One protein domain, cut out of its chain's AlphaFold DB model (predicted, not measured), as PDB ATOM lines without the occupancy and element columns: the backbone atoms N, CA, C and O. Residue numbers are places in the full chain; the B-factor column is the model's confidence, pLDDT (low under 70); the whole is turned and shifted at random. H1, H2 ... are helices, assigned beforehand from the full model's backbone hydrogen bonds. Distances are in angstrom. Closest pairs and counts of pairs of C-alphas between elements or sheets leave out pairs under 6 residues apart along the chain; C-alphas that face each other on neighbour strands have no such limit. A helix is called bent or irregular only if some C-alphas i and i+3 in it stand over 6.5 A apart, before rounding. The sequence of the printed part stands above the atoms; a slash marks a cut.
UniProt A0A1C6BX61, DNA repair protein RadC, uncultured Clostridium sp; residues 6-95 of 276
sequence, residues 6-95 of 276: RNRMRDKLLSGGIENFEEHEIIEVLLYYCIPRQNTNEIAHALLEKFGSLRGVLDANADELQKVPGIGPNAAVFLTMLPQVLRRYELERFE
ATOM      1  N   ARG A   6      42.164  18.819 -18.066       86.50
ATOM      2  CA  ARG A   6      41.156  18.409 -19.061       86.50
ATOM      3  C   ARG A   6      41.598  17.184 -19.869       86.50
ATOM      4  O   ARG A   6      40.770  16.334 -20.178       86.50
ATOM      5  N   ASN A   7      42.892  17.089 -20.191       86.75
ATOM      6  CA  ASN A   7      43.444  15.937 -20.908       86.75
ATOM      7  C   ASN A   7      43.451  14.695 -20.013       86.75
ATOM      8  O   ASN A   7      42.928  13.674 -20.428       86.75
ATOM      9  N   ARG A   8      43.890  14.810 -18.751       88.44
ATOM     10  CA  ARG A   8      43.824  13.703 -17.780       88.44
ATOM     11  C   ARG A   8      42.399  13.183 -17.576       88.44
ATOM     12  O   ARG A   8      42.207  11.976 -17.525       88.44
ATOM     13  N   MET A   9      41.404  14.068 -17.494       89.94
ATOM     14  CA  MET A   9      39.997  13.664 -17.362       89.94
ATOM     15  C   MET A   9      39.475  12.983 -18.631       89.94
ATOM     16  O   MET A   9      38.734  12.009 -18.550       89.94
ATOM     17  N   ARG A  10      39.906  13.432 -19.815       87.56
ATOM     18  CA  ARG A  10      39.613  12.732 -21.076       87.56
ATOM     19  C   ARG A  10      40.257  11.351 -21.128       87.56
ATOM     20  O   ARG A  10      39.575  10.395 -21.477       87.56
ATOM     21  N   ASP A  11      41.516  11.232 -20.727       89.94
ATOM     22  CA  ASP A  11      42.228   9.953 -20.687       89.94
ATOM     23  C   ASP A  11      41.585   8.991 -19.673       89.94
ATOM     24  O   ASP A  11      41.425   7.801 -19.952       89.94
ATOM     25  N   LYS A  12      41.132   9.507 -18.521       90.38
ATOM     26  CA  LYS A  12      40.361   8.754 -17.517       90.38
ATOM     27  C   LYS A  12      39.046   8.226 -18.102       90.38
ATOM     28  O   LYS A  12      38.741   7.048 -17.935       90.38
ATOM     29  N   LEU A  13      38.312   9.058 -18.849       87.81
ATOM     30  CA  LEU A  13      37.067   8.658 -19.514       87.81
ATOM     31  C   LEU A  13      37.310   7.589 -20.590       87.81
ATOM     32  O   LEU A  13      36.565   6.617 -20.662       87.81
ATOM     33  N   LEU A  14      38.357   7.745 -21.406       86.00
ATOM     34  CA  LEU A  14      38.686   6.804 -22.482       86.00
ATOM     35  C   LEU A  14      39.204   5.453 -21.966       86.00
ATOM     36  O   LEU A  14      38.945   4.429 -22.593       86.00
ATOM     37  N   SER A  15      39.940   5.442 -20.851       85.69
ATOM     38  CA  SER A  15      40.531   4.220 -20.284       85.69
ATOM     39  C   SER A  15      39.579   3.430 -19.388       85.69
ATOM     40  O   SER A  15      39.641   2.203 -19.380       85.69
ATOM     41  N   GLY A  16      38.718   4.114 -18.632       81.25
ATOM     42  CA  GLY A  16      37.902   3.492 -17.589       81.25
ATOM     43  C   GLY A  16      36.400   3.740 -17.685       81.25
ATOM     44  O   GLY A  16      35.655   3.211 -16.865       81.25
ATOM     45  N   GLY A  17      35.941   4.525 -18.661       84.25
ATOM     46  CA  GLY A  17      34.539   4.919 -18.760       84.25
ATOM     47  C   GLY A  17      34.108   5.878 -17.648       84.25
ATOM     48  O   GLY A  17      34.909   6.340 -16.835       84.25
ATOM     49  N   ILE A  18      32.813   6.200 -17.639       87.12
ATOM     50  CA  ILE A  18      32.233   7.155 -16.687       87.12
ATOM     51  C   ILE A  18      32.118   6.582 -15.264       87.12
ATOM     52  O   ILE A  18      32.075   7.344 -14.311       87.12
ATOM     53  N   GLU A  19      32.152   5.255 -15.110       86.31
ATOM     54  CA  GLU A  19      32.018   4.556 -13.818       86.31
ATOM     55  C   GLU A  19      33.139   4.885 -12.820       86.31
ATOM     56  O   GLU A  19      32.984   4.705 -11.617       86.31
ATOM     57  N   ASN A  20      34.277   5.388 -13.305       88.31
ATOM     58  CA  ASN A  20      35.396   5.802 -12.458       88.31
ATOM     59  C   ASN A  20      35.313   7.273 -12.021       88.31
ATOM     60  O   ASN A  20      36.291   7.793 -11.473       88.31
ATOM     61  N   PHE A  21      34.221   7.970 -12.334       93.06
ATOM     62  CA  PHE A  21      34.049   9.390 -12.049       93.06
ATOM     63  C   PHE A  21      33.135   9.601 -10.849       93.06
ATOM     64  O   PHE A  21      32.063   9.012 -10.754       93.06
ATOM     65  N   GLU A  22      33.533  10.521  -9.982       93.88
ATOM     66  CA  GLU A  22      32.634  11.102  -8.990       93.88
ATOM     67  C   GLU A  22      31.624  12.042  -9.675       93.88
ATOM     68  O   GLU A  22      31.918  12.622 -10.723       93.88
ATOM     69  N   GLU A  23      30.447  12.273  -9.081       93.69
ATOM     70  CA  GLU A  23      29.393  13.093  -9.716       93.69
ATOM     71  C   GLU A  23      29.883  14.487 -10.152       93.69
ATOM     72  O   GLU A  23      29.536  14.974 -11.231       93.69
ATOM     73  N   HIS A  24      30.731  15.121  -9.335       95.12
ATOM     74  CA  HIS A  24      31.294  16.439  -9.636       95.12
ATOM     75  C   HIS A  24      32.256  16.390 -10.828       95.12
ATOM     76  O   HIS A  24      32.256  17.301 -11.653       95.12
ATOM     77  N   GLU A  25      33.026  15.308 -10.971       94.56
ATOM     78  CA  GLU A  25      33.925  15.104 -12.104       94.56
ATOM     79  C   GLU A  25      33.138  14.908 -13.411       94.56
ATOM     80  O   GLU A  25      33.554  15.401 -14.464       94.56
ATOM     81  N   ILE A  26      31.983  14.230 -13.356       95.56
ATOM     82  CA  ILE A  26      31.085  14.063 -14.511       95.56
ATOM     83  C   ILE A  26      30.588  15.430 -14.986       95.56
ATOM     84  O   ILE A  26      30.725  15.770 -16.165       95.56
ATOM     85  N   ILE A  27      30.046  16.236 -14.068       95.88
ATOM     86  CA  ILE A  27      29.549  17.582 -14.384       95.88
ATOM     87  C   ILE A  27      30.688  18.453 -14.912       95.88
ATOM     88  O   ILE A  27      30.520  19.153 -15.911       95.88
ATOM     89  N   GLU A  28      31.865  18.384 -14.295       94.50
ATOM     90  CA  GLU A  28      33.028  19.148 -14.728       94.50
ATOM     91  C   GLU A  28      33.403  18.840 -16.188       94.50
ATOM     92  O   GLU A  28      33.599  19.762 -16.989       94.50
ATOM     93  N   VAL A  29      33.448  17.558 -16.563       92.75
ATOM     94  CA  VAL A  29      33.746  17.138 -17.940       92.75
ATOM     95  C   VAL A  29      32.679  17.611 -18.922       92.75
ATOM     96  O   VAL A  29      33.025  18.075 -20.011       92.75
ATOM     97  N   LEU A  30      31.398  17.541 -18.553       94.44
ATOM     98  CA  LEU A  30      30.299  18.066 -19.367       94.44
ATOM     99  C   LEU A  30      30.466  19.573 -19.621       94.44
ATOM    100  O   LEU A  30      30.350  20.037 -20.760       94.44
ATOM    101  N   LEU A  31      30.827  20.336 -18.587       94.25
ATOM    102  CA  LEU A  31      31.032  21.781 -18.686       94.25
ATOM    103  C   LEU A  31      32.232  22.166 -19.560       94.25
ATOM    104  O   LEU A  31      32.209  23.237 -20.170       94.25
ATOM    105  N   TYR A  32      33.251  21.310 -19.710       91.25
ATOM    106  CA  TYR A  32      34.385  21.589 -20.601       91.25
ATOM    107  C   TYR A  32      33.969  21.859 -22.053       91.25
ATOM    108  O   TYR A  32      34.678  22.603 -22.740       91.25
ATOM    109  N   TYR A  33      32.858  21.269 -22.508       87.56
ATOM    110  CA  TYR A  33      32.333  21.420 -23.869       87.56
ATOM    111  C   TYR A  33      31.529  22.707 -24.075       87.56
ATOM    112  O   TYR A  33      31.340  23.128 -25.212       87.56
ATOM    113  N   CYS A  34      31.101  23.352 -22.988       91.25
ATOM    114  CA  CYS A  34      30.284  24.565 -23.035       91.25
ATOM    115  C   CYS A  34      31.038  25.815 -22.578       91.25
ATOM    116  O   CYS A  34      30.722  26.918 -23.020       91.25
ATOM    117  N   ILE A  35      32.023  25.650 -21.692       88.12
ATOM    118  CA  ILE A  35      32.738  26.746 -21.038       88.12
ATOM    119  C   ILE A  35      34.236  26.652 -21.382       88.12
ATOM    120  O   ILE A  35      34.983  25.837 -20.811       88.12
ATOM    121  N   PRO A  36      34.722  27.474 -22.333       82.50
ATOM    122  CA  PRO A  36      36.138  27.519 -22.661       82.50
ATOM    123  C   PRO A  36      36.936  28.246 -21.567       82.50
ATOM    124  O   PRO A  36      36.577  29.337 -21.140       82.50
ATOM    125  N   ARG A  37      38.081  27.665 -21.177       71.56
ATOM    126  CA  ARG A  37      39.157  28.336 -20.413       71.56
ATOM    127  C   ARG A  37      38.764  28.919 -19.037       71.56
ATOM    128  O   ARG A  37      39.269  29.968 -18.653       71.56
ATOM    129  N   GLN A  38      37.935  28.210 -18.271       76.00
ATOM    130  CA  GLN A  38      37.661  28.506 -16.854       76.00
ATOM    131  C   GLN A  38      37.808  27.257 -15.973       76.00
ATOM    132  O   GLN A  38      37.828  26.131 -16.491       76.00
ATOM    133  N   ASN A  39      37.921  27.472 -14.656       84.06
ATOM    134  CA  ASN A  39      37.878  26.416 -13.647       84.06
ATOM    135  C   ASN A  39      36.429  25.926 -13.479       84.06
ATOM    136  O   ASN A  39      35.638  26.544 -12.776       84.06
ATOM    137  N   THR A  40      36.065  24.843 -14.163       90.31
ATOM    138  CA  THR A  40      34.706  24.276 -14.108       90.31
ATOM    139  C   THR A  40      34.494  23.345 -12.917       90.31
ATOM    140  O   THR A  40      33.356  22.953 -12.677       90.31
ATOM    141  N   ASN A  41      35.547  23.016 -12.159       91.69
ATOM    142  CA  ASN A  41      35.451  22.187 -10.958       91.69
ATOM    143  C   ASN A  41      34.608  22.877  -9.869       91.69
ATOM    144  O   ASN A  41      33.655  22.297  -9.356       91.69
ATOM    145  N   GLU A  42      34.875  24.160  -9.603       94.50
ATOM    146  CA  GLU A  42      34.093  24.962  -8.647       94.50
ATOM    147  C   GLU A  42      32.624  25.087  -9.071       94.50
ATOM    148  O   GLU A  42      31.720  24.982  -8.246       94.50
ATOM    149  N   ILE A  43      32.376  25.239 -10.377       95.56
ATOM    150  CA  ILE A  43      31.019  25.314 -10.932       95.56
ATOM    151  C   ILE A  43      30.288  23.977 -10.745       95.56
ATOM    152  O   ILE A  43      29.115  23.966 -10.378       95.56
ATOM    153  N   ALA A  44      30.970  22.848 -10.961       96.81
ATOM    154  CA  ALA A  44      30.399  21.523 -10.749       96.81
ATOM    155  C   ALA A  44      29.999  21.294  -9.283       96.81
ATOM    156  O   ALA A  44      28.898  20.811  -9.019       96.81
ATOM    157  N   HIS A  45      30.843  21.706  -8.332       97.56
ATOM    158  CA  HIS A  45      30.507  21.651  -6.908       97.56
ATOM    159  C   HIS A  45      29.328  22.562  -6.551       97.56
ATOM    160  O   HIS A  45      28.408  22.105  -5.878       97.56
ATOM    161  N   ALA A  46      29.296  23.802  -7.049       97.38
ATOM    162  CA  ALA A  46      28.185  24.725  -6.802       97.38
ATOM    163  C   ALA A  46      26.848  24.202  -7.363       97.38
ATOM    164  O   ALA A  46      25.791  24.381  -6.754       97.38
ATOM    165  N   LEU A  47      26.883  23.527  -8.516       98.06
ATOM    166  CA  LEU A  47      25.717  22.855  -9.085       98.06
ATOM    167  C   LEU A  47      25.232  21.709  -8.187       98.06
ATOM    168  O   LEU A  47      24.041  21.630  -7.895       98.06
ATOM    169  N   LEU A  48      26.133  20.850  -7.710       97.88
ATOM    170  CA  LEU A  48      25.760  19.758  -6.807       97.88
ATOM    171  C   LEU A  48      25.266  20.253  -5.452       97.88
ATOM    172  O   LEU A  48      24.314  19.698  -4.922       97.88
ATOM    173  N   GLU A  49      25.854  21.313  -4.906       97.75
ATOM    174  CA  GLU A  49      25.389  21.910  -3.653       97.75
ATOM    175  C   GLU A  49      23.959  22.447  -3.794       97.75
ATOM    176  O   GLU A  49      23.118  22.224  -2.924       97.75
ATOM    177  N   LYS A  50      23.650  23.104  -4.920       97.69
ATOM    178  CA  LYS A  50      22.318  23.668  -5.168       97.69
ATOM    179  C   LYS A  50      21.265  22.606  -5.508       97.69
ATOM    180  O   LYS A  50      20.120  22.738  -5.080       97.69
ATOM    181  N   PHE A  51      21.614  21.596  -6.305       96.50
ATOM    182  CA  PHE A  51      20.652  20.642  -6.881       96.50
ATOM    183  C   PHE A  51      20.756  19.217  -6.308       96.50
ATOM    184  O   PHE A  51      19.961  18.343  -6.651       96.50
ATOM    185  N   GLY A  52      21.710  18.974  -5.410       95.81
ATOM    186  CA  GLY A  52      21.842  17.785  -4.566       95.81
ATOM    187  C   GLY A  52      22.485  16.557  -5.211       95.81
ATOM    188  O   GLY A  52      23.044  15.735  -4.496       95.81
ATOM    189  N   SER A  53      22.397  16.394  -6.532       95.19
ATOM    190  CA  SER A  53      22.963  15.237  -7.247       95.19
ATOM    191  C   SER A  53      23.168  15.533  -8.728       95.19
ATOM    192  O   SER A  53      22.570  16.476  -9.257       95.19
ATOM    193  N   LEU A  54      23.929  14.685  -9.428       95.25
ATOM    194  CA  LEU A  54      24.037  14.732 -10.894       95.25
ATOM    195  C   LEU A  54      22.655  14.747 -11.565       95.25
ATOM    196  O   LEU A  54      22.399  15.567 -12.446       95.25
ATOM    197  N   ARG A  55      21.740  13.879 -11.118       92.62
ATOM    198  CA  ARG A  55      20.359  13.852 -11.616       92.62
ATOM    199  C   ARG A  55      19.658  15.187 -11.382       92.62
ATOM    200  O   ARG A  55      19.056  15.719 -12.306       92.62
ATOM    201  N   GLY A  56      19.750  15.731 -10.169       94.25
ATOM    202  CA  GLY A  56      19.128  17.010  -9.828       94.25
ATOM    203  C   GLY A  56      19.614  18.158 -10.713       94.25
ATOM    204  O   GLY A  56      18.819  19.008 -11.101       94.25
ATOM    205  N   VAL A  57      20.897  18.153 -11.092       97.69
ATOM    206  CA  VAL A  57      21.469  19.131 -12.029       97.69
ATOM    207  C   VAL A  57      20.886  18.976 -13.438       97.69
ATOM    208  O   VAL A  57      20.550  19.977 -14.066       97.69
ATOM    209  N   LEU A  58      20.756  17.746 -13.944       95.81
ATOM    210  CA  LEU A  58      20.242  17.487 -15.298       95.81
ATOM    211  C   LEU A  58      18.717  17.675 -15.417       95.81
ATOM    212  O   LEU A  58      18.243  18.052 -16.489       95.81
ATOM    213  N   ASP A  59      17.968  17.449 -14.333       91.69
ATOM    214  CA  ASP A  59      16.508  17.626 -14.262       91.69
ATOM    215  C   ASP A  59      16.096  19.094 -13.985       91.69
ATOM    216  O   ASP A  59      14.917  19.441 -14.090       91.69
ATOM    217  N   ALA A  60      17.038  19.971 -13.618       94.69
ATOM    218  CA  ALA A  60      16.759  21.373 -13.312       94.69
ATOM    219  C   ALA A  60      16.359  22.188 -14.555       94.69
ATOM    220  O   ALA A  60      16.859  21.981 -15.657       94.69
ATOM    221  N   ASN A  61      15.507  23.200 -14.372       91.19
ATOM    222  CA  ASN A  61      15.156  24.127 -15.452       91.19
ATOM    223  C   ASN A  61      16.347  25.025 -15.832       91.19
ATOM    224  O   ASN A  61      17.105  25.472 -14.969       91.19
ATOM    225  N   ALA A  62      16.462  25.374 -17.118       95.31
ATOM    226  CA  ALA A  62      17.561  26.195 -17.631       95.31
ATOM    227  C   ALA A  62      17.684  27.565 -16.930       95.31
ATOM    228  O   ALA A  62      18.796  28.047 -16.713       95.31
ATOM    229  N   ASP A  63      16.565  28.172 -16.529       96.12
ATOM    230  CA  ASP A  63      16.555  29.442 -15.786       96.12
ATOM    231  C   ASP A  63      17.130  29.295 -14.369       96.12
ATOM    232  O   ASP A  63      17.791  30.201 -13.866       96.12
ATOM    233  N   GLU A  64      16.928  28.144 -13.720       96.19
ATOM    234  CA  GLU A  64      17.486  27.868 -12.392       96.19
ATOM    235  C   GLU A  64      18.983  27.570 -12.440       96.19
ATOM    236  O   GLU A  64      19.719  27.977 -11.534       96.19
ATOM    237  N   LEU A  65      19.432  26.883 -13.492       97.62
ATOM    238  CA  LEU A  65      20.845  26.600 -13.736       97.62
ATOM    239  C   LEU A  65      21.635  27.891 -13.976       97.62
ATOM    240  O   LEU A  65      22.701  28.065 -13.392       97.62
ATOM    241  N   GLN A  66      21.085  28.833 -14.749       97.56
ATOM    242  CA  GLN A  66      21.717  30.134 -15.027       97.56
ATOM    243  C   GLN A  66      21.892  31.024 -13.787       97.56
ATOM    244  O   GLN A  66      22.679  31.968 -13.813       97.56
ATOM    245  N   LYS A  67      21.196  30.731 -12.681       97.00
ATOM    246  CA  LYS A  67      21.422  31.420 -11.400       97.00
ATOM    247  C   LYS A  67      22.727  30.994 -10.719       97.00
ATOM    248  O   LYS A  67      23.130  31.647  -9.761       97.00
ATOM    249  N   VAL A  68      23.367  29.907 -11.159       97.00
ATOM    250  CA  VAL A  68      24.676  29.486 -10.646       97.00
ATOM    251  C   VAL A  68      25.779  30.271 -11.368       97.00
ATOM    252  O   VAL A  68      25.850  30.220 -12.600       97.00
ATOM    253  N   PRO A  69      26.654  30.995 -10.643       94.88
ATOM    254  CA  PRO A  69      27.750  31.742 -11.254       94.88
ATOM    255  C   PRO A  69      28.613  30.865 -12.170       94.88
ATOM    256  O   PRO A  69      29.041  29.779 -11.794       94.88
ATOM    257  N   GLY A  70      28.865  31.348 -13.388       92.75
ATOM    258  CA  GLY A  70      29.620  30.618 -14.412       92.75
ATOM    259  C   GLY A  70      28.760  29.788 -15.374       92.75
ATOM    260  O   GLY A  70      29.259  29.394 -16.428       92.75
ATOM    261  N   ILE A  71      27.466  29.591 -15.099       96.38
ATOM    262  CA  ILE A  71      26.538  28.936 -16.030       96.38
ATOM    263  C   ILE A  71      25.854  29.972 -16.922       96.38
ATOM    264  O   ILE A  71      24.908  30.651 -16.535       96.38
ATOM    265  N   GLY A  72      26.338  30.074 -18.159       95.12
ATOM    266  CA  GLY A  72      25.675  30.834 -19.217       95.12
ATOM    267  C   GLY A  72      24.536  30.057 -19.897       95.12
ATOM    268  O   GLY A  72      24.390  28.849 -19.682       95.12
ATOM    269  N   PRO A  73      23.782  30.708 -20.801       95.69
ATOM    270  CA  PRO A  73      22.643  30.099 -21.492       95.69
ATOM    271  C   PRO A  73      23.027  28.829 -22.266       95.69
ATOM    272  O   PRO A  73      22.308  27.837 -22.216       95.69
ATOM    273  N   ASN A  74      24.203  28.808 -22.906       95.06
ATOM    274  CA  ASN A  74      24.676  27.637 -23.653       95.06
ATOM    275  C   ASN A  74      24.905  26.417 -22.750       95.06
ATOM    276  O   ASN A  74      24.533  25.307 -23.118       95.06
ATOM    277  N   ALA A  75      25.500  26.618 -21.569       96.12
ATOM    278  CA  ALA A  75      25.750  25.536 -20.621       96.12
ATOM    279  C   ALA A  75      24.436  25.014 -20.020       96.12
ATOM    280  O   ALA A  75      24.254  23.805 -19.913       96.12
ATOM    281  N   ALA A  76      23.495  25.907 -19.700       97.38
ATOM    282  CA  ALA A  76      22.178  25.519 -19.200       97.38
ATOM    283  C   ALA A  76      21.372  24.715 -20.237       97.38
ATOM    284  O   ALA A  76      20.845  23.648 -19.920       97.38
ATOM    285  N   VAL A  77      21.320  25.177 -21.491       96.81
ATOM    286  CA  VAL A  77      20.669  24.437 -22.585       96.81
ATOM    287  C   VAL A  77      21.341  23.084 -22.800       96.81
ATOM    288  O   VAL A  77      20.654  22.075 -22.910       96.81
ATOM    289  N   PHE A  78      22.673  23.029 -22.817       97.12
ATOM    290  CA  PHE A  78      23.393  21.771 -22.989       97.12
ATOM    291  C   PHE A  78      23.055  20.752 -21.894       97.12
ATOM    292  O   PHE A  78      22.694  19.623 -22.217       97.12
ATOM    293  N   LEU A  79      23.114  21.148 -20.617       97.00
ATOM    294  CA  LEU A  79      22.823  20.255 -19.491       97.00
ATOM    295  C   LEU A  79      21.375  19.741 -19.526       97.00
ATOM    296  O   LEU A  79      21.157  18.538 -19.433       97.00
ATOM    297  N   THR A  80      20.397  20.624 -19.749       95.19
ATOM    298  CA  THR A  80      18.969  20.247 -19.828       95.19
ATOM    299  C   THR A  80      18.612  19.433 -21.074       95.19
ATOM    300  O   THR A  80      17.622  18.694 -21.088       95.19
ATOM    301  N   MET A  81      19.405  19.542 -22.142       95.75
ATOM    302  CA  MET A  81      19.226  18.764 -23.366       95.75
ATOM    303  C   MET A  81      19.682  17.308 -23.198       95.75
ATOM    304  O   MET A  81      19.092  16.418 -23.812       95.75
ATOM    305  N   LEU A  82      20.698  17.033 -22.370       95.12
ATOM    306  CA  LEU A  82      21.261  15.688 -22.194       95.12
ATOM    307  C   LEU A  82      20.219  14.604 -21.866       95.12
ATOM    308  O   LEU A  82      20.173  13.624 -22.611       95.12
ATOM    309  N   PRO A  83      19.347  14.733 -20.844       87.50
ATOM    310  CA  PRO A  83      18.348  13.701 -20.555       87.50
ATOM    311  C   PRO A  83      17.332  13.525 -21.693       87.50
ATOM    312  O   PRO A  83      16.853  12.416 -21.924       87.50
ATOM    313  N   GLN A  84      17.030  14.581 -22.457       87.94
ATOM    314  CA  GLN A  84      16.127  14.504 -23.611       87.94
ATOM    315  C   GLN A  84      16.762  13.717 -24.764       87.94
ATOM    316  O   GLN A  84      16.121  12.840 -25.347       87.94
ATOM    317  N   VAL A  85      18.034  13.998 -25.063       88.38
ATOM    318  CA  VAL A  85      18.807  13.278 -26.082       88.38
ATOM    319  C   VAL A  85      19.024  11.831 -25.664       88.38
ATOM    320  O   VAL A  85      18.791  10.945 -26.477       88.38
ATOM    321  N   LEU A  86      19.387  11.569 -24.406       85.56
ATOM    322  CA  LEU A  86      19.538  10.208 -23.885       85.56
ATOM    323  C   LEU A  86      18.219   9.443 -23.933       85.56
ATOM    324  O   LEU A  86      18.198   8.311 -24.400       85.56
ATOM    325  N   ARG A  87      17.093  10.064 -23.562       75.00
ATOM    326  CA  ARG A  87      15.769   9.450 -23.720       75.00
ATOM    327  C   ARG A  87      15.476   9.128 -25.182       75.00
ATOM    328  O   ARG A  87      14.976   8.047 -25.472       75.00
ATOM    329  N   ARG A  88      15.787  10.036 -26.113       73.62
ATOM    330  CA  ARG A  88      15.602   9.792 -27.550       73.62
ATOM    331  C   ARG A  88      16.509   8.667 -28.057       73.62
ATOM    332  O   ARG A  88      16.024   7.828 -28.806       73.62
ATOM    333  N   TYR A  89      17.766   8.636 -27.623       75.81
ATOM    334  CA  TYR A  89      18.764   7.626 -27.962       75.81
ATOM    335  C   TYR A  89      18.395   6.246 -27.410       75.81
ATOM    336  O   TYR A  89      18.418   5.273 -28.151       75.81
ATOM    337  N   GLU A  90      17.970   6.144 -26.152       63.62
ATOM    338  CA  GLU A  90      17.498   4.885 -25.568       63.62
ATOM    339  C   GLU A  90      16.227   4.392 -26.267       63.62
ATOM    340  O   GLU A  90      16.115   3.207 -26.573       63.62
ATOM    341  N   LEU A  91      15.315   5.300 -26.639       59.91
ATOM    342  CA  LEU A  91      14.169   4.964 -27.490       59.91
ATOM    343  C   LEU A  91      14.588   4.431 -28.876       59.91
ATOM    344  O   LEU A  91      13.853   3.638 -29.461       59.91
ATOM    345  N   GLU A  92      15.744   4.847 -29.401       63.03
ATOM    346  CA  GLU A  92      16.295   4.377 -30.681       63.03
ATOM    347  C   GLU A  92      17.113   3.090 -30.559       63.03
ATOM    348  O   GLU A  92      17.013   2.249 -31.446       63.03
ATOM    349  N   ARG A  93      17.840   2.869 -29.451       52.81
ATOM    350  CA  ARG A  93      18.577   1.619 -29.156       52.81
ATOM    351  C   ARG A  93      17.697   0.379 -29.190       52.81
ATOM    352  O   ARG A  93      18.192  -0.731 -29.387       52.81
ATOM    353  N   PHE A  94      16.391   0.554 -29.076       53.94
ATOM    354  CA  PHE A  94      15.397  -0.450 -29.417       53.94
ATOM    355  C   PHE A  94      15.315  -0.757 -30.938       53.94
ATOM    356  O   PHE A  94      14.245  -1.102 -31.443       53.94
ATOM    357  N   GLU A  95      16.435  -0.706 -31.678       47.59
ATOM    358  CA  GLU A  95      16.560  -0.958 -33.129       47.59
ATOM    359  C   GLU A  95      16.004  -2.327 -33.569       47.59
ATOM    360  O   GLU A  95      15.629  -2.525 -34.727       47.59
TER     361      GLU A  95
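Overview. This is residues 6 to 95 of the 276 residues of the protein "DNA repair protein RadC" of uncultured Clostridium sp (UniProt A0A1C6BX61). Short crossed helices make a compact body with H2 in its middle and H1, H3 and H4 packed on it; residues 85 to 95, mostly the end of bent H6, stick out as an arm. The printed part has 90 residues with six named helices, H1 to H6 in order, and no named strand: all helix. Radius of gyration of the C-alphas is 13.3 A, spans 41 by 30 by 23 A.

Along the chain. H1, residues 6 to 16, begins at C-alpha 6 (41.156, 18.409, -19.061). H2 is residues 23 to 32, H3 40 to 51 (16.2 A), H4 54 to 59, H5 62 to 65. H6, residues 73 to 93, one helix by its hydrogen bonds, is bent: C-alphas 80 and 83 are 6.6 A apart. Arms H6a, 73 to 80, and H6b, 83 to 93, stand at 46 degrees; C-alpha 93 is at (18.577, 1.619, -29.156).

Arrangement. H2 and H4 are the hubs, touching three helices each, and they touch each other at a steep tilt of 58 degrees, the same way; their closest C-alphas, the kind of pair also named for the helices below, are those of Glu 23 and Leu 54, 5.7 A apart. H1 touches H2 (Met 9, Val 29, 7.2 A). H2 touches H3 (His 24, Ala 44, 5.3 A) at a steep tilt of 54 degrees, opposite ways. H4 touches H6a (Leu 58, Thr 80, 5.5 A), about perpendicular at 75 degrees. H5 touches H6a (Ala 62, Ala 76, 4.9 A). In H1, H2, H3, H4, H6a and H6b every O i to N i+4 pair is within hydrogen-bond range; H5, with 4 residues, is too short for such a pair.

Size, cuts and confidence. The farthest C-alphas, Pro 69 and Glu 95, are 40.9 A apart. The printed part has no cut and no long link; pLDDT is under 70 at residues 90 to 95.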